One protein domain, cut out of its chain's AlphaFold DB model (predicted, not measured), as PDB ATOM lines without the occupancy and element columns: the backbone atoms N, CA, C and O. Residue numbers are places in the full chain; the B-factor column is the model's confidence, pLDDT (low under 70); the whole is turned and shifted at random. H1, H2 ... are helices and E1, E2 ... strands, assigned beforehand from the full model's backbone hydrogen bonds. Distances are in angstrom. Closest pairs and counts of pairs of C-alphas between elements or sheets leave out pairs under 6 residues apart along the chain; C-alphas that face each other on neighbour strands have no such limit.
ATOM      1  N   GLU A   4      49.321  12.049 -21.185       84.31
ATOM      2  CA  GLU A   4      50.595  12.289 -20.499       84.31
ATOM      3  C   GLU A   4      51.413  13.427 -21.135       84.31
ATOM      4  O   GLU A   4      51.808  14.361 -20.451       84.31
ATOM      5  N   GLN A   5      51.528  13.460 -22.464       87.31
ATOM      6  CA  GLN A   5      52.175  14.546 -23.213       87.31
ATOM      7  C   GLN A   5      51.444  15.885 -23.076       87.31
ATOM      8  O   GLN A   5      52.051  16.942 -23.224       87.31
ATOM      9  N   ARG A   6      50.118  15.867 -22.867       85.69
ATOM     10  CA  ARG A   6      49.357  17.092 -22.571       85.69
ATOM     11  C   ARG A   6      49.731  17.634 -21.196       85.69
ATOM     12  O   ARG A   6      49.993  18.825 -21.096       85.69
ATOM     13  N   LYS A   7      49.808  16.757 -20.192       85.00
ATOM     14  CA  LYS A   7      50.252  17.099 -18.835       85.00
ATOM     15  C   LYS A   7      51.665  17.673 -18.835       85.00
ATOM     16  O   LYS A   7      51.875  18.737 -18.273       85.00
ATOM     17  N   GLU A   8      52.615  16.989 -19.468       89.56
ATOM     18  CA  GLU A   8      54.014  17.436 -19.518       89.56
ATOM     19  C   GLU A   8      54.131  18.837 -20.118       89.56
ATOM     20  O   GLU A   8      54.739  19.708 -19.507       89.56
ATOM     21  N   LYS A   9      53.457  19.094 -21.247       90.00
ATOM     22  CA  LYS A   9      53.443  20.426 -21.867       90.00
ATOM     23  C   LYS A   9      52.794  21.499 -21.005       90.00
ATOM     24  O   LYS A   9      53.191  22.658 -21.083       90.00
ATOM     25  N   GLU A  10      51.762  21.146 -20.246       89.88
ATOM     26  CA  GLU A  10      51.123  22.094 -19.337       89.88
ATOM     27  C   GLU A  10      52.063  22.455 -18.186       89.88
ATOM     28  O   GLU A  10      52.274  23.637 -17.925       89.88
ATOM     29  N   ILE A  11      52.702  21.457 -17.575       92.06
ATOM     30  CA  ILE A  11      53.710  21.673 -16.536       92.06
ATOM     31  C   ILE A  11      54.871  22.507 -17.091       92.06
ATOM     32  O   ILE A  11      55.243  23.498 -16.474       92.06
ATOM     33  N   GLU A  12      55.413  22.164 -18.263       93.81
ATOM     34  CA  GLU A  12      56.470  22.943 -18.927       93.81
ATOM     35  C   GLU A  12      56.049  24.403 -19.117       93.81
ATOM     36  O   GLU A  12      56.771  25.308 -18.702       93.81
ATOM     37  N   TYR A  13      54.847  24.646 -19.649       93.75
ATOM     38  CA  TYR A  13      54.321  25.999 -19.819       93.75
ATOM     39  C   TYR A  13      54.240  26.763 -18.491       93.75
ATOM     40  O   TYR A  13      54.627  27.934 -18.440       93.75
ATOM     41  N   ILE A  14      53.758  26.123 -17.418       94.81
ATOM     42  CA  ILE A  14      53.675  26.743 -16.092       94.81
ATOM     43  C   ILE A  14      55.070  27.069 -15.557       94.81
ATOM     44  O   ILE A  14      55.309  28.192 -15.114       94.81
ATOM     45  N   LEU A  15      56.001  26.118 -15.632       92.62
ATOM     46  CA  LEU A  15      57.357  26.286 -15.116       92.62
ATOM     47  C   LEU A  15      58.168  27.311 -15.912       92.62
ATOM     48  O   LEU A  15      59.007  27.983 -15.323       92.62
ATOM     49  N   GLU A  16      57.919  27.471 -17.211       95.69
ATOM     50  CA  GLU A  16      58.557  28.503 -18.033       95.69
ATOM     51  C   GLU A  16      57.934  29.885 -17.798       95.69
ATOM     52  O   GLU A  16      58.646  30.857 -17.525       95.69
ATOM     53  N   THR A  17      56.603  29.973 -17.858       96.94
ATOM     54  CA  THR A  17      55.863  31.246 -17.818       96.94
ATOM     55  C   THR A  17      55.837  31.853 -16.418       96.94
ATOM     56  O   THR A  17      56.036  33.056 -16.266       96.94
ATOM     57  N   TYR A  18      55.637  31.019 -15.395       96.62
ATOM     58  CA  TYR A  18      55.421  31.423 -14.003       96.62
ATOM     59  C   TYR A  18      56.570  30.978 -13.084       96.62
ATOM     60  O   TYR A  18      56.395  30.740 -11.890       96.62
ATOM     61  N   SER A  19      57.782  30.843 -13.635       95.56
ATOM     62  CA  SER A  19      58.961  30.371 -12.890       95.56
ATOM     63  C   SER A  19      59.246  31.161 -11.606       95.56
ATOM     64  O   SER A  19      59.778  30.609 -10.639       95.56
ATOM     65  N   LYS A  20      58.937  32.463 -11.582       96.81
ATOM     66  CA  LYS A  20      59.162  33.329 -10.416       96.81
ATOM     67  C   LYS A  20      58.115  33.078  -9.340       96.81
ATOM     68  O   LYS A  20      58.466  32.971  -8.171       96.81
ATOM     69  N   GLU A  21      56.864  32.950  -9.749       96.50
ATOM     70  CA  GLU A  21      55.702  32.665  -8.918       96.50
ATOM     71  C   GLU A  21      55.840  31.295  -8.255       96.50
ATOM     72  O   GLU A  21      55.664  31.189  -7.045       96.50
ATOM     73  N   VAL A  22      56.267  30.275  -9.007       94.31
ATOM     74  CA  VAL A  22      56.573  28.939  -8.471       94.31
ATOM     75  C   VAL A  22      57.651  29.024  -7.386       94.31
ATOM     76  O   VAL A  22      57.451  28.534  -6.277       94.31
ATOM     77  N   LYS A  23      58.769  29.713  -7.656       93.00
ATOM     78  CA  LYS A  23      59.858  29.885  -6.675       93.00
ATOM     79  C   LYS A  23      59.429  30.664  -5.434       93.00
ATOM     80  O   LYS A  23      59.890  30.372  -4.333       93.00
ATOM     81  N   GLU A  24      58.583  31.677  -5.599       94.12
ATOM     82  CA  GLU A  24      58.047  32.435  -4.471       94.12
ATOM     83  C   GLU A  24      57.098  31.571  -3.636       94.12
ATOM     84  O   GLU A  24      57.192  31.547  -2.407       94.12
ATOM     85  N   TYR A  25      56.236  30.800  -4.299       93.06
ATOM     86  CA  TYR A  25      55.319  29.878  -3.650       93.06
ATOM     87  C   TYR A  25      56.038  28.789  -2.854       93.06
ATOM     88  O   TYR A  25      55.615  28.478  -1.742       93.06
ATOM     89  N   GLU A  26      57.152  28.252  -3.356       91.12
ATOM     90  CA  GLU A  26      57.948  27.221  -2.674       91.12
ATOM     91  C   GLU A  26      58.518  27.696  -1.316       91.12
ATOM     92  O   GLU A  26      58.835  26.878  -0.451       91.12
ATOM     93  N   LYS A  27      58.555  29.007  -1.026       90.38
ATOM     94  CA  LYS A  27      58.844  29.522   0.333       90.38
ATOM     95  C   LYS A  27      57.712  29.244   1.333       90.38
ATOM     96  O   LYS A  27      57.943  29.173   2.544       90.38
ATOM     97  N   ILE A  28      56.494  29.058   0.829       91.00
ATOM     98  CA  ILE A  28      55.260  28.807   1.576       91.00
ATOM     99  C   ILE A  28      54.901  27.315   1.511       91.00
ATOM    100  O   ILE A  28      54.873  26.652   2.551       91.00
ATOM    101  N   GLY A  29      54.648  26.791   0.309       90.12
ATOM    102  CA  GLY A  29      54.251  25.409   0.040       90.12
ATOM    103  C   GLY A  29      55.438  24.451   0.058       90.12
ATOM    104  O   GLY A  29      55.862  23.964  -0.982       90.12
ATOM    105  N   ASN A  30      55.997  24.194   1.243       88.12
ATOM    106  CA  ASN A  30      57.149  23.305   1.415       88.12
ATOM    107  C   ASN A  30      57.039  22.388   2.633       88.12
ATOM    108  O   ASN A  30      56.226  22.580   3.551       88.12
ATOM    109  N   ARG A  31      57.944  21.401   2.672       86.81
ATOM    110  CA  ARG A  31      57.995  20.368   3.711       86.81
ATOM    111  C   ARG A  31      58.149  20.896   5.127       86.81
ATOM    112  O   ARG A  31      57.565  20.334   6.059       86.81
ATOM    113  N   LYS A  32      58.909  21.974   5.309       89.56
ATOM    114  CA  LYS A  32      59.119  22.595   6.621       89.56
ATOM    115  C   LYS A  32      57.804  23.151   7.169       89.56
ATOM    116  O   LYS A  32      57.440  22.836   8.305       89.56
ATOM    117  N   ASN A  33      57.084  23.933   6.367       91.81
ATOM    118  CA  ASN A  33      55.834  24.562   6.789       91.81
ATOM    119  C   ASN A  33      54.741  23.531   7.045       91.81
ATOM    120  O   ASN A  33      54.101  23.577   8.092       91.81
ATOM    121  N   PHE A  34      54.599  22.533   6.180       91.62
ATOM    122  CA  PHE A  34      53.664  21.428   6.396       91.62
ATOM    123  C   PHE A  34      53.922  20.663   7.692       91.62
ATOM    124  O   PHE A  34      53.019  20.500   8.509       91.62
ATOM    125  N   LYS A  35      55.171  20.234   7.935       89.88
ATOM    126  CA  LYS A  35      55.529  19.532   9.178       89.88
ATOM    127  C   LYS A  35      55.182  20.378  10.400       89.88
ATOM    128  O   LYS A  35      54.711  19.841  11.400       89.88
ATOM    129  N   LYS A  36      55.393  21.695  10.322       93.69
ATOM    130  CA  LYS A  36      55.049  22.631  11.393       93.69
ATOM    131  C   LYS A  36      53.534  22.760  11.581       93.69
ATOM    132  O   LYS A  36      53.087  22.633  12.716       93.69
ATOM    133  N   ILE A  37      52.757  22.915  10.507       95.19
ATOM    134  CA  ILE A  37      51.282  22.920  10.537       95.19
ATOM    135  C   ILE A  37      50.772  21.673  11.259       95.19
ATOM    136  O   ILE A  37      50.090  21.778  12.275       95.19
ATOM    137  N   PHE A  38      51.174  20.485  10.806       93.25
ATOM    138  CA  PHE A  38      50.678  19.235  11.378       93.25
ATOM    139  C   PHE A  38      51.205  18.957  12.782       93.25
ATOM    140  O   PHE A  38      50.511  18.328  13.577       93.25
ATOM    141  N   LYS A  39      52.390  19.462  13.139       94.62
ATOM    142  CA  LYS A  39      52.847  19.455  14.531       94.62
ATOM    143  C   LYS A  39      51.916  20.282  15.418       94.62
ATOM    144  O   LYS A  39      51.569  19.810  16.493       94.62
ATOM    145  N   GLU A  40      51.513  21.480  14.991       97.19
ATOM    146  CA  GLU A  40      50.583  22.320  15.756       97.19
ATOM    147  C   GLU A  40      49.179  21.702  15.840       97.19
ATOM    148  O   GLU A  40      48.608  21.677  16.924       97.19
ATOM    149  N   ILE A  41      48.658  21.131  14.747       96.50
ATOM    150  CA  ILE A  41      47.358  20.436  14.750       96.50
ATOM    151  C   ILE A  41      47.386  19.235  15.709       96.50
ATOM    152  O   ILE A  41      46.481  19.075  16.525       96.50
ATOM    153  N   LYS A  42      48.453  18.422  15.688       95.12
ATOM    154  CA  LYS A  42      48.598  17.258  16.584       95.12
ATOM    155  C   LYS A  42      48.618  17.631  18.067       95.12
ATOM    156  O   LYS A  42      48.161  16.837  18.883       95.12
ATOM    157  N   LYS A  43      49.097  18.826  18.438       97.25
ATOM    158  CA  LYS A  43      49.073  19.287  19.843       97.25
ATOM    159  C   LYS A  43      47.661  19.443  20.400       97.25
ATOM    160  O   LYS A  43      47.501  19.401  21.614       97.25
ATOM    161  N   LEU A  44      46.658  19.627  19.542       96.75
ATOM    162  CA  LEU A  44      45.265  19.736  19.969       96.75
ATOM    163  C   LEU A  44      44.691  18.397  20.445       96.75
ATOM    164  O   LEU A  44      43.674  18.395  21.127       96.75
ATOM    165  N   ASN A  45      45.325  17.275  20.078       94.69
ATOM    166  CA  ASN A  45      44.946  15.921  20.487       94.69
ATOM    167  C   ASN A  45      43.450  15.592  20.295       94.69
ATOM    168  O   ASN A  45      42.850  14.899  21.114       94.69
ATOM    169  N   LYS A  46      42.848  16.118  19.222       95.75
ATOM    170  CA  LYS A  46      41.431  15.909  18.881       95.75
ATOM    171  C   LYS A  46      41.172  15.424  17.456       95.75
ATOM    172  O   LYS A  46      40.057  15.023  17.157       95.75
ATOM    173  N   TYR A  47      42.175  15.500  16.584       95.88
ATOM    174  CA  TYR A  47      42.041  15.163  15.169       95.88
ATOM    175  C   TYR A  47      42.800  13.881  14.844       95.88
ATOM    176  O   TYR A  47      43.968  13.749  15.222       95.88
ATOM    177  N   ASP A  48      42.169  12.995  14.078       94.75
ATOM    178  CA  ASP A  48      42.865  11.946  13.337       94.75
ATOM    179  C   ASP A  48      43.409  12.534  12.027       94.75
ATOM    180  O   ASP A  48      42.728  13.301  11.346       94.75
ATOM    181  N   ILE A  49      44.658  12.226  11.682       91.88
ATOM    182  CA  ILE A  49      45.352  12.843  10.546       91.88
ATOM    183  C   ILE A  49      45.869  11.746   9.633       91.88
ATOM    184  O   ILE A  49      46.776  10.997  10.001       91.88
ATOM    185  N   LYS A  50      45.332  11.708   8.413       88.81
ATOM    186  CA  LYS A  50      45.723  10.764   7.368       88.81
ATOM    187  C   LYS A  50      46.357  11.521   6.216       88.81
ATOM    188  O   LYS A  50      45.728  12.371   5.587       88.81
ATOM    189  N   PHE A  51      47.613  11.199   5.958       84.56
ATOM    190  CA  PHE A  51      48.326  11.657   4.775       84.56
ATOM    191  C   PHE A  51      48.019  10.683   3.640       84.56
ATOM    192  O   PHE A  51      48.015   9.475   3.871       84.56
ATOM    193  N   GLU A  52      47.725  11.178   2.439       73.44
ATOM    194  CA  GLU A  52      47.683  10.297   1.272       73.44
ATOM    195  C   GLU A  52      49.095   9.792   0.945       73.44
ATOM    196  O   GLU A  52      50.068  10.538   1.035       73.44
ATOM    197  N   ASP A  53      49.202   8.513   0.575       57.56
ATOM    198  CA  ASP A  53      50.471   7.800   0.353       57.56
ATOM    199  C   ASP A  53      51.228   8.232  -0.927       57.56
ATOM    200  O   ASP A  53      52.086   7.505  -1.425       57.56
ATOM    201  N   PHE A  54      50.956   9.420  -1.477       54.44
ATOM    202  CA  PHE A  54      51.501   9.850  -2.764       54.44
ATOM    203  C   PHE A  54      52.558  10.960  -2.653       54.44
ATOM    204  O   PHE A  54      52.328  12.026  -2.098       54.44
ATOM    205  N   TYR A  55      53.716  10.647  -3.250       51.78
ATOM    206  CA  TYR A  55      54.914  11.454  -3.511       51.78
ATOM    207  C   TYR A  55      55.558  12.147  -2.295       51.78
ATOM    208  O   TYR A  55      55.377  13.331  -2.026       51.78
ATOM    209  N   GLN A  56      56.431  11.403  -1.611       49.03
ATOM    210  CA  GLN A  56      57.473  11.986  -0.766       49.03
ATOM    211  C   GLN A  56      58.725  12.227  -1.618       49.03
ATOM    212  O   GLN A  56      59.595  11.363  -1.688       49.03
ATOM    213  N   ASP A  57      58.812  13.383  -2.273       56.44
ATOM    214  CA  ASP A  57      60.126  13.922  -2.642       56.44
ATOM    215  C   ASP A  57      60.757  14.551  -1.381       56.44
ATOM    216  O   ASP A  57      60.051  14.876  -0.417       56.44
ATOM    217  N   GLU A  58      62.081  14.685  -1.316       57.03
ATOM    218  CA  GLU A  58      62.761  15.137  -0.093       57.03
ATOM    219  C   GLU A  58      62.283  16.529   0.355       57.03
ATOM    220  O   GLU A  58      62.055  16.735   1.557       57.03
ATOM    221  N   ASP A  59      61.993  17.410  -0.608       58.53
ATOM    222  CA  ASP A  59      61.669  18.824  -0.382       58.53
ATOM    223  C   ASP A  59      60.234  19.235  -0.747       58.53
ATOM    224  O   ASP A  59      59.746  20.268  -0.268       58.53
ATOM    225  N   LYS A  60      59.527  18.425  -1.542       59.34
ATOM    226  CA  LYS A  60      58.189  18.753  -2.050       59.34
ATOM    227  C   LYS A  60      57.102  17.972  -1.323       59.34
ATOM    228  O   LYS A  60      57.339  16.886  -0.796       59.34
ATOM    229  N   ILE A  61      55.911  18.560  -1.253       64.62
ATOM    230  CA  ILE A  61      54.736  17.894  -0.697       64.62
ATOM    231  C   ILE A  61      53.666  17.858  -1.740       64.62
ATOM    232  O   ILE A  61      53.283  18.882  -2.297       64.62
ATOM    233  N   TYR A  62      53.161  16.658  -1.902       62.16
ATOM    234  CA  TYR A  62      52.170  16.321  -2.873       62.16
ATOM    235  C   TYR A  62      51.054  15.575  -2.152       62.16
ATOM    236  O   TYR A  62      51.292  14.867  -1.173       62.16
ATOM    237  N   GLY A  63      49.827  15.778  -2.617       69.56
ATOM    238  CA  GLY A  63      48.671  15.040  -2.128       69.56
ATOM    239  C   GLY A  63      47.838  15.750  -1.066       69.56
ATOM    240  O   GLY A  63      48.224  16.733  -0.425       69.56
ATOM    241  N   ASN A  64      46.631  15.219  -0.913       79.62
ATOM    242  CA  ASN A  64      45.609  15.754  -0.037       79.62
ATOM    243  C   ASN A  64      45.801  15.189   1.377       79.62
ATOM    244  O   ASN A  64      45.955  13.982   1.571       79.62
ATOM    245  N   THR A  65      45.801  16.056   2.388       88.81
ATOM    246  CA  THR A  65      45.812  15.625   3.786       88.81
ATOM    247  C   THR A  65      44.416  15.692   4.371       88.81
ATOM    248  O   THR A  65      43.767  16.735   4.335       88.81
ATOM    249  N   LYS A  66      43.988  14.586   4.977       91.94
ATOM    250  CA  LYS A  66      42.685  14.459   5.629       91.94
ATOM    251  C   LYS A  66      42.866  14.650   7.128       91.94
ATOM    252  O   LYS A  66      43.654  13.947   7.761       91.94
ATOM    253  N   ILE A  67      42.144  15.614   7.681       94.38
ATOM    254  CA  ILE A  67      42.081  15.936   9.106       94.38
ATOM    255  C   ILE A  67      40.649  15.645   9.542       94.38
ATOM    256  O   ILE A  67      39.721  16.310   9.090       94.38
ATOM    257  N   GLN A  68      40.460  14.632  10.375       93.12
ATOM    258  CA  GLN A  68      39.143  14.105  10.707       93.12
ATOM    259  C   GLN A  68      38.838  14.265  12.198       93.12
ATOM    260  O   GLN A  68      39.703  14.049  13.047       93.12
ATOM    261  N   ILE A  69      37.594  14.623  12.499       92.25
ATOM    262  CA  ILE A  69      36.985  14.532  13.829       92.25
ATOM    263  C   ILE A  69      35.561  14.010  13.638       92.25
ATOM    264  O   ILE A  69      34.793  14.594  12.881       92.25
ATOM    265  N   ASP A  70      35.232  12.880  14.260       88.50
ATOM    266  CA  ASP A  70      33.939  12.209  14.090       88.50
ATOM    267  C   ASP A  70      33.551  12.036  12.597       88.50
ATOM    268  O   ASP A  70      34.312  11.434  11.829       88.50
ATOM    269  N   ASN A  71      32.396  12.568  12.180       87.62
ATOM    270  CA  ASN A  71      31.875  12.560  10.802       87.62
ATOM    271  C   ASN A  71      32.299  13.784   9.959       87.62
ATOM    272  O   ASN A  71      31.843  13.946   8.825       87.62
ATOM    273  N   ILE A  72      33.172  14.643  10.494       91.12
ATOM    274  CA  ILE A  72      33.683  15.840   9.822       91.12
ATOM    275  C   ILE A  72      35.069  15.548   9.249       91.12
ATOM    276  O   ILE A  72      36.009  15.217   9.979       91.12
ATOM    277  N   LYS A  73      35.225  15.748   7.939       93.56
ATOM    278  CA  LYS A  73      36.506  15.641   7.235       93.56
ATOM    279  C   LYS A  73      36.928  16.996   6.705       93.56
ATOM    280  O   LYS A  73      36.206  17.631   5.949       93.56
ATOM    281  N   ILE A  74      38.128  17.423   7.067       95.00
ATOM    282  CA  ILE A  74      38.761  18.625   6.531       95.00
ATOM    283  C   ILE A  74      39.896  18.188   5.609       95.00
ATOM    284  O   ILE A  74      40.781  17.428   6.008       95.00
ATOM    285  N   HIS A  75      39.868  18.682   4.380       93.88
ATOM    286  CA  HIS A  75      40.882  18.447   3.364       93.88
ATOM    287  C   HIS A  75      41.815  19.642   3.293       93.88
ATOM    288  O   HIS A  75      41.361  20.765   3.102       93.88
ATOM    289  N   PHE A  76      43.115  19.403   3.426       93.50
ATOM    290  CA  PHE A  76      44.148  20.422   3.284       93.50
ATOM    291  C   PHE A  76      45.168  20.003   2.231       93.50
ATOM    292  O   PHE A  76      45.666  18.876   2.258       93.50
ATOM    293  N   MET A  77      45.529  20.927   1.342       91.69
ATOM    294  CA  MET A  77      46.529  20.686   0.307       91.69
ATOM    295  C   MET A  77      47.256  21.984  -0.068       91.69
ATOM    296  O   MET A  77      46.629  23.025  -0.255       91.69
ATOM    297  N   PHE A  78      48.583  21.924  -0.193       92.44
ATOM    298  CA  PHE A  78      49.343  22.970  -0.883       92.44
ATOM    299  C   PHE A  78      49.223  22.793  -2.399       92.44
ATOM    300  O   PHE A  78      49.078  21.674  -2.880       92.44
ATOM    301  N   HIS A  79      49.308  23.885  -3.148       91.81
ATOM    302  CA  HIS A  79      49.312  23.857  -4.605       91.81
ATOM    303  C   HIS A  79      50.524  23.087  -5.132       91.81
ATOM    304  O   HIS A  79      51.661  23.327  -4.727       91.81
ATOM    305  N   ASP A  80      50.263  22.174  -6.057       88.06
ATOM    306  CA  ASP A  80      51.243  21.371  -6.772       88.06
ATOM    307  C   ASP A  80      51.284  21.774  -8.253       88.06
ATOM    308  O   ASP A  80      50.499  21.308  -9.086       88.06
ATOM    309  N   PHE A  81      52.270  22.605  -8.591       90.69
ATOM    310  CA  PHE A  81      52.523  23.070  -9.958       90.69
ATOM    311  C   PHE A  81      53.233  22.042 -10.853       90.69
ATOM    312  O   PHE A  81      53.580  22.349 -11.990       90.69
ATOM    313  N   TYR A  82      53.446  20.824 -10.358       87.88
ATOM    314  CA  TYR A  82      54.061  19.702 -11.065       87.88
ATOM    315  C   TYR A  82      53.051  18.554 -11.291       87.88
ATOM    316  O   TYR A  82      53.431  17.444 -11.682       87.88
ATOM    317  N   SER A  83      51.757  18.812 -11.056       83.81
ATOM    318  CA  SER A  83      50.662  17.845 -11.180       83.81
ATOM    319  C   SER A  83      49.793  18.045 -12.422       83.81
ATOM    320  O   SER A  83      49.997  18.950 -13.227       83.81
ATOM    321  N   TRP A  84      48.800  17.161 -12.571       82.19
ATOM    322  CA  TRP A  84      47.772  17.255 -13.608       82.19
ATOM    323  C   TRP A  84      46.968  18.562 -13.542       82.19
ATOM    324  O   TRP A  84      46.569  19.072 -14.579       82.19
ATOM    325  N   ASP A  85      46.779  19.121 -12.346       86.31
ATOM    326  CA  ASP A  85      45.961  20.318 -12.128       86.31
ATOM    327  C   ASP A  85      46.816  21.591 -11.987       86.31
ATOM    328  O   ASP A  85      46.354  22.609 -11.467       86.31
ATOM    329  N   SER A  86      48.075  21.548 -12.447       88.88
ATOM    330  CA  SER A  86      49.061  22.624 -12.267       88.88
ATOM    331  C   SER A  86      48.562  23.996 -12.727       88.88
ATOM    332  O   SER A  86      48.813  24.995 -12.052       88.88
ATOM    333  N   LYS A  87      47.810  24.054 -13.835       92.00
ATOM    334  CA  LYS A  87      47.244  25.300 -14.347       92.00
ATOM    335  C   LYS A  87      46.177  25.871 -13.421       92.00
ATOM    336  O   LYS A  87      46.259  27.047 -13.081       92.00
ATOM    337  N   ALA A  88      45.218  25.053 -12.993       92.06
ATOM    338  CA  ALA A  88      44.157  25.492 -12.086       92.06
ATOM    339  C   ALA A  88      44.739  25.967 -10.746       92.06
ATOM    340  O   ALA A  88      44.374  27.021 -10.235       92.06
ATOM    341  N   MET A  89      45.725  25.236 -10.219       93.12
ATOM    342  CA  MET A  89      46.405  25.615  -8.982       93.12
ATOM    343  C   MET A  89      47.223  26.907  -9.132       93.12
ATOM    344  O   MET A  89      47.297  27.702  -8.195       93.12
ATOM    345  N   MET A  90      47.834  27.146 -10.299       95.12
ATOM    346  CA  MET A  90      48.515  28.412 -10.586       95.12
ATOM    347  C   MET A  90      47.519  29.573 -10.682       95.12
ATOM    348  O   MET A  90      47.774  30.629 -10.112       95.12
ATOM    349  N   GLU A  91      46.372  29.386 -11.341       95.69
ATOM    350  CA  GLU A  91      45.296  30.388 -11.391       95.69
ATOM    351  C   GLU A  91      44.820  30.756  -9.974       95.69
ATOM    352  O   GLU A  91      44.817  31.934  -9.611       95.69
ATOM    353  N   ASP A  92      44.554  29.758  -9.127       95.75
ATOM    354  CA  ASP A  92      44.215  29.960  -7.715       95.75
ATOM    355  C   ASP A  92      45.305  30.727  -6.949       95.75
ATOM    356  O   ASP A  92      45.009  31.618  -6.144       95.75
ATOM    357  N   TYR A  93      46.577  30.395  -7.186       95.81
ATOM    358  CA  TYR A  93      47.696  31.086  -6.549       95.81
ATOM    359  C   TYR A  93      47.792  32.556  -6.969       95.81
ATOM    360  O   TYR A  93      47.984  33.423  -6.112       95.81
ATOM    361  N   LEU A  94      47.602  32.852  -8.256       96.19
ATOM    362  CA  LEU A  94      47.601  34.216  -8.788       96.19
ATOM    363  C   LEU A  94      46.424  35.051  -8.254       96.19
ATOM    364  O   LEU A  94      46.562  36.264  -8.095       96.19
ATOM    365  N   GLU A  95      45.305  34.416  -7.890       97.19
ATOM    366  CA  GLU A  95      44.190  35.041  -7.154       97.19
ATOM    367  C   GLU A  95      44.485  35.260  -5.655       97.19
ATOM    368  O   GLU A  95      43.677  35.838  -4.924       97.19
ATOM    369  N   GLY A  96      45.646  34.814  -5.170       94.81
ATOM    370  CA  GLY A  96      46.091  34.967  -3.786       94.81
ATOM    371  C   GLY A  96      45.744  33.792  -2.867       94.81
ATOM    372  O   GLY A  96      46.008  33.872  -1.659       94.81
ATOM    373  N   LYS A  97      45.191  32.687  -3.388       95.19
ATOM    374  CA  LYS A  97      44.930  31.476  -2.594       95.19
ATOM    375  C   LYS A  97      46.242  30.731  -2.372       95.19
ATOM    376  O   LYS A  97      46.884  30.269  -3.305       95.19
ATOM    377  N   LYS A  98      46.663  30.597  -1.112       93.75
ATOM    378  CA  LYS A  98      47.956  29.973  -0.757       93.75
ATOM    379  C   LYS A  98      47.890  28.451  -0.616       93.75
ATOM    380  O   LYS A  98      48.927  27.790  -0.621       93.75
ATOM    381  N   TYR A  99      46.702  27.915  -0.396       94.50
ATOM    382  CA  TYR A  99      46.442  26.502  -0.157       94.50
ATOM    383  C   TYR A  99      44.955  26.235  -0.373       94.50
ATOM    384  O   TYR A  99      44.137  27.152  -0.260       94.50
ATOM    385  N   ASN A 100      44.621  24.972  -0.594       93.56
ATOM    386  CA  ASN A 100      43.253  24.484  -0.602       93.56
ATOM    387  C   ASN A 100      42.890  23.977   0.793       93.56
ATOM    388  O   ASN A 100      43.661  23.250   1.428       93.56
ATOM    389  N   LEU A 101      41.727  24.405   1.279       95.31
ATOM    390  CA  LEU A 101      41.150  23.962   2.538       95.31
ATOM    391  C   LEU A 101      39.644  23.820   2.352       95.31
ATOM    392  O   LEU A 101      38.969  24.815   2.098       95.31
ATOM    393  N   ASP A 102      39.143  22.600   2.482       93.31
ATOM    394  CA  ASP A 102      37.737  22.279   2.249       93.31
ATOM    395  C   ASP A 102      37.192  21.361   3.348       93.31
ATOM    396  O   ASP A 102      37.959  20.715   4.068       93.31
ATOM    397  N   ILE A 103      35.871  21.314   3.490       91.75
ATOM    398  CA  ILE A 103      35.160  20.480   4.452       91.75
ATOM    399  C   ILE A 103      34.184  19.552   3.732       91.75
ATOM    400  O   ILE A 103      33.381  19.966   2.903       91.75
ATOM    401  N   CYS A 104      34.241  18.276   4.085       88.81
ATOM    402  CA  CYS A 104      33.340  17.239   3.621       88.81
ATOM    403  C   CYS A 104      32.660  16.599   4.836       88.81
ATOM    404  O   CYS A 104      33.298  16.349   5.862       88.81
ATOM    405  N   PHE A 105      31.362  16.349   4.711       85.44
ATOM    406  CA  PHE A 105      30.563  15.622   5.689       85.44
ATOM    407  C   PHE A 105      30.189  14.279   5.064       85.44
ATOM    408  O   PHE A 105      29.789  14.239   3.901       85.44
ATOM    409  N   ASP A 106      30.351  13.189   5.813       73.94
ATOM    410  CA  ASP A 106      30.128  11.834   5.290       73.94
ATOM    411  C   ASP A 106      28.644  11.493   5.047       73.94
ATOM    412  O   ASP A 106      28.349  10.516   4.357       73.94
ATOM    413  N   ASP A 107      27.715  12.296   5.575       67.25
ATOM    414  CA  ASP A 107      26.274  12.063   5.464       67.25
ATOM    415  C   ASP A 107      25.677  12.748   4.225       67.25
ATOM    416  O   ASP A 107      25.573  13.973   4.136       67.25
ATOM    417  N   TYR A 108      25.264  11.925   3.258       62.44
ATOM    418  CA  TYR A 108      24.806  12.348   1.930       62.44
ATOM    419  C   TYR A 108      23.330  12.777   1.850       62.44
ATOM    420  O   TYR A 108      22.883  13.165   0.770       62.44
ATOM    421  N   GLU A 109      22.563  12.720   2.946       73.19
ATOM    422  CA  GLU A 109      21.117  13.002   2.895       73.19
ATOM    423  C   GLU A 109      20.700  14.236   3.700       73.19
ATOM    424  O   GLU A 109      20.027  15.107   3.150       73.19
ATOM    425  N   LEU A 110      21.110  14.364   4.967       81.06
ATOM    426  CA  LEU A 110      20.810  15.523   5.815       81.06
ATOM    427  C   LEU A 110      21.942  15.732   6.828       81.06
ATOM    428  O   LEU A 110      22.353  14.785   7.491       81.06
ATOM    429  N   ILE A 111      22.414  16.972   6.973       85.12
ATOM    430  CA  ILE A 111      23.410  17.353   7.984       85.12
ATOM    431  C   ILE A 111      22.705  18.202   9.039       85.12
ATOM    432  O   ILE A 111      22.099  19.225   8.711       85.12
ATOM    433  N   GLU A 112      22.786  17.788  10.302       88.94
ATOM    434  CA  GLU A 112      22.250  18.569  11.419       88.94
ATOM    435  C   GLU A 112      22.962  19.925  11.534       88.94
ATOM    436  O   GLU A 112      24.169  20.041  11.288       88.94
ATOM    437  N   PHE A 113      22.224  20.963  11.935       91.00
ATOM    438  CA  PHE A 113      22.768  22.317  12.048       91.00
ATOM    439  C   PHE A 113      23.956  22.372  13.018       91.00
ATOM    440  O   PHE A 113      24.966  23.012  12.731       91.00
ATOM    441  N   GLU A 114      23.878  21.640  14.125       91.62
ATOM    442  CA  GLU A 114      24.929  21.518  15.133       91.62
ATOM    443  C   GLU A 114      26.200  20.869  14.560       91.62
ATOM    444  O   GLU A 114      27.318  21.281  14.892       91.62
ATOM    445  N   THR A 115      26.049  19.897  13.655       90.56
ATOM    446  CA  THR A 115      27.173  19.264  12.945       90.56
ATOM    447  C   THR A 115      27.813  20.248  11.967       90.56
ATOM    448  O   THR A 115      29.038  20.377  11.940       90.56
ATOM    449  N   LEU A 116      27.005  21.011  11.222       91.38
ATOM    450  CA  LEU A 116      27.485  22.100  10.359       91.38
ATOM    451  C   LEU A 116      28.252  23.164  11.156       91.38
ATOM    452  O   LEU A 116      29.356  23.555  10.768       91.38
ATOM    453  N   GLU A 117      27.702  23.610  12.287       94.00
ATOM    454  CA  GLU A 117      28.327  24.614  13.149       94.00
ATOM    455  C   GLU A 117      29.659  24.103  13.722       94.00
ATOM    456  O   GLU A 117      30.665  24.822  13.735       94.00
ATOM    457  N   THR A 118      29.691  22.841  14.152       93.50
ATOM    458  CA  THR A 118      30.903  22.180  14.652       93.50
ATOM    459  C   THR A 118      31.956  22.047  13.555       93.50
ATOM    460  O   THR A 118      33.127  22.373  13.779       93.50
ATOM    461  N   GLY A 119      31.543  21.647  12.352       93.38
ATOM    462  CA  GLY A 119      32.405  21.563  11.180       93.38
ATOM    463  C   GLY A 119      33.044  22.904  10.837       93.38
ATOM    464  O   GLY A 119      34.265  22.992  10.701       93.38
ATOM    465  N   TYR A 120      32.247  23.974  10.803       94.62
ATOM    466  CA  TYR A 120      32.745  25.323  10.541       94.62
ATOM    467  C   TYR A 120      33.753  25.797  11.600       94.62
ATOM    468  O   TYR A 120      34.812  26.330  11.256       94.62
ATOM    469  N   LYS A 121      33.480  25.554  12.890       96.31
ATOM    470  CA  LYS A 121      34.422  25.864  13.981       96.31
ATOM    471  C   LYS A 121      35.744  25.108  13.819       96.31
ATOM    472  O   LYS A 121      36.809  25.700  13.991       96.31
ATOM    473  N   CYS A 122      35.690  23.828  13.448       96.12
ATOM    474  CA  CYS A 122      36.886  23.029  13.183       96.12
ATOM    475  C   CYS A 122      37.673  23.564  11.980       96.12
ATOM    476  O   CYS A 122      38.889  23.730  12.074       96.12
ATOM    477  N   LEU A 123      36.990  23.897  10.881       96.75
ATOM    478  CA  LEU A 123      37.608  24.472   9.687       96.75
ATOM    479  C   LEU A 123      38.350  25.774  10.013       96.75
ATOM    480  O   LEU A 123      39.507  25.939   9.627       96.75
ATOM    481  N   LEU A 124      37.717  26.676  10.771       97.62
ATOM    482  CA  LEU A 124      38.327  27.938  11.200       97.62
ATOM    483  C   LEU A 124      39.555  27.734  12.089       97.62
ATOM    484  O   LEU A 124      40.542  28.461  11.945       97.62
ATOM    485  N   GLU A 125      39.523  26.765  13.000       97.88
ATOM    486  CA  GLU A 125      40.659  26.487  13.874       97.88
ATOM    487  C   GLU A 125      41.865  25.966  13.076       97.88
ATOM    488  O   GLU A 125      42.975  26.489  13.214       97.88
ATOM    489  N   ILE A 126      41.638  25.009  12.168       97.69
ATOM    490  CA  ILE A 126      42.672  24.493  11.263       97.69
ATOM    491  C   ILE A 126      43.218  25.613  10.373       97.69
ATOM    492  O   ILE A 126      44.437  25.800  10.293       97.69
ATOM    493  N   LYS A 127      42.334  26.421   9.775       97.88
ATOM    494  CA  LYS A 127      42.714  27.584   8.964       97.88
ATOM    495  C   LYS A 127      43.602  28.552   9.747       97.88
ATOM    496  O   LYS A 127      44.625  29.004   9.240       97.88
ATOM    497  N   THR A 128      43.244  28.838  10.998       98.00
ATOM    498  CA  THR A 128      43.997  29.748  11.874       98.00
ATOM    499  C   THR A 128      45.408  29.228  12.142       98.00
ATOM    500  O   THR A 128      46.369  29.999  12.109       98.00
ATOM    501  N   ILE A 129      45.558  27.919  12.368       97.81
ATOM    502  CA  ILE A 129      46.869  27.285  12.550       97.81
ATOM    503  C   ILE A 129      47.709  27.396  11.278       97.81
ATOM    504  O   ILE A 129      48.872  27.798  11.364       97.81
ATOM    505  N   ILE A 130      47.126  27.078  10.117       96.69
ATOM    506  CA  ILE A 130      47.807  27.173   8.821       96.69
ATOM    507  C   ILE A 130      48.271  28.611   8.584       96.69
ATOM    508  O   ILE A 130      49.466  28.852   8.425       96.69
ATOM    509  N   ASP A 131      47.358  29.581   8.648       97.00
ATOM    510  CA  ASP A 131      47.657  30.991   8.392       97.00
ATOM    511  C   ASP A 131      48.744  31.531   9.323       97.00
ATOM    512  O   ASP A 131      49.621  32.277   8.880       97.00
ATOM    513  N   ARG A 132      48.719  31.147  10.605       96.69
ATOM    514  CA  ARG A 132      49.761  31.522  11.568       96.69
ATOM    515  C   ARG A 132      51.124  30.978  11.150       96.69
ATOM    516  O   ARG A 132      52.082  31.741  11.093       96.69
ATOM    517  N   VAL A 133      51.211  29.688  10.816       95.25
ATOM    518  CA  VAL A 133      52.476  29.074  10.383       95.25
ATOM    519  C   VAL A 133      53.006  29.730   9.106       95.25
ATOM    520  O   VAL A 133      54.213  29.940   8.987       95.25
ATOM    521  N   LEU A 134      52.129  30.087   8.166       93.06
ATOM    522  CA  LEU A 134      52.542  30.728   6.918       93.06
ATOM    523  C   LEU A 134      52.977  32.188   7.115       93.06
ATOM    524  O   LEU A 134      53.904  32.624   6.442       93.06
ATOM    525  N   LYS A 135      52.364  32.936   8.042       90.25
ATOM    526  CA  LYS A 135      52.769  34.320   8.366       90.25
ATOM    527  C   LYS A 135      54.153  34.416   9.005       90.25
ATOM    528  O   LYS A 135      54.826  35.411   8.805       90.25
ATOM    529  N   GLU A 136      54.588  33.406   9.754       78.69
ATOM    530  CA  GLU A 136      55.913  33.397  10.397       78.69
ATOM    531  C   GLU A 136      57.086  33.204   9.413       78.69
ATOM    532  O   GLU A 136      58.241  33.264   9.829       78.69
ATOM    533  N   ASN A 137      56.810  32.925   8.135       61.62
ATOM    534  CA  ASN A 137      57.819  32.643   7.108       61.62
ATOM    535  C   ASN A 137      57.782  33.629   5.918       61.62
ATOM    536  O   ASN A 137      58.439  33.365   4.910       61.62
TER     537      ASN A 137
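Overview. This is residues 4 to 137 of the 138 residues of an uncharacterized protein of Fusobacterium sp. CAG:649 (UniProt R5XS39). A twisted slab of four antiparallel strands has two helices over one face, the long H5 running along E3 and E4 and the shorter H3 packing on H5's last part. Beyond the end of the slab where E3 ends and E4 begins sits a small helical group, H4 with H1 beside it and H2 near by, while residues 108 to 114 stick out at the opposite end. The printed part has 134 residues, with five named helices and four named strands in the order H1 H2 H3 E1 E2 E3 H4 E4 H5; the sheet's order is E1 E2 E3 E4, and the class is mixed, helices and strands. The whole is compact, with a radius of gyration of the C-alphas of 16.1 A and spans of 47 by 35 by 28 A.

Along the chain. Find C-alpha 4 at (50.595, 12.289, -20.499); from there H1 runs to residue 17, 19.9 A on. H2 is residues 19 to 25, and H3, residues 31 to 43, is 18.5 A long. Next come E1, residues 48 to 51, E2, residues 65 to 69, and E3, residues 72 to 78, 20.3 A long. H4 is residues 86 to 94, and E4, residues 99 to 105, is 20.1 A long. Look for H5 from C-alpha 113 at (22.768, 22.317, 12.048) to C-alpha 135 at (52.769, 34.320, 8.366), 32.5 A away.

Arrangement. Begin at the sheet, where E1, E2 and E3 form a meander, each strand the antiparallel neighbour of the one before. Look at N 50 and O 66, 2.9 A apart, for the hairpin E1 and E2, at N 67 and O 74, 2.8 A, for the hairpin E2 and E3, and at N 75 and O 102, 2.8 A, for E3 and E4; these pairs are within hydrogen-bond range. H3 and H5 lie on the same face, two layers, helices on one face of a sheet. H5 runs along the strands at a height over the sheet of 9.0 A; its closest C-alphas to E4 are Leu 123 and Ile 103, 7.0 A apart. With its residues 126 to 134 alone H5 touches H3, the closest C-alphas being Ile 130 and Ile 37, 5.8 A apart, at a steep tilt of 45 degrees, opposite ways. H4 only grazes the sheet, with residues 89 to 93. H1 touches H4 with residues 10 to 14 alone, the C-alphas of Ile 11 and Ser 86 coming closest at 6.4 A. H2 and H4 are near each other, with 7 pairs of C-alphas within 10 A. In H1, H2, H3, H4 and H5 every O i to N i+4 pair is within hydrogen-bond range.

Size, cuts and confidence. The C-alphas farthest apart are those of Glu 16 and Glu 112, 47.8 A. The printed part has no cut, and the one long link, E1 to E2, has 13 residues. Confidence is under 70 at residues 53 to 63, 107 to 108 and 137.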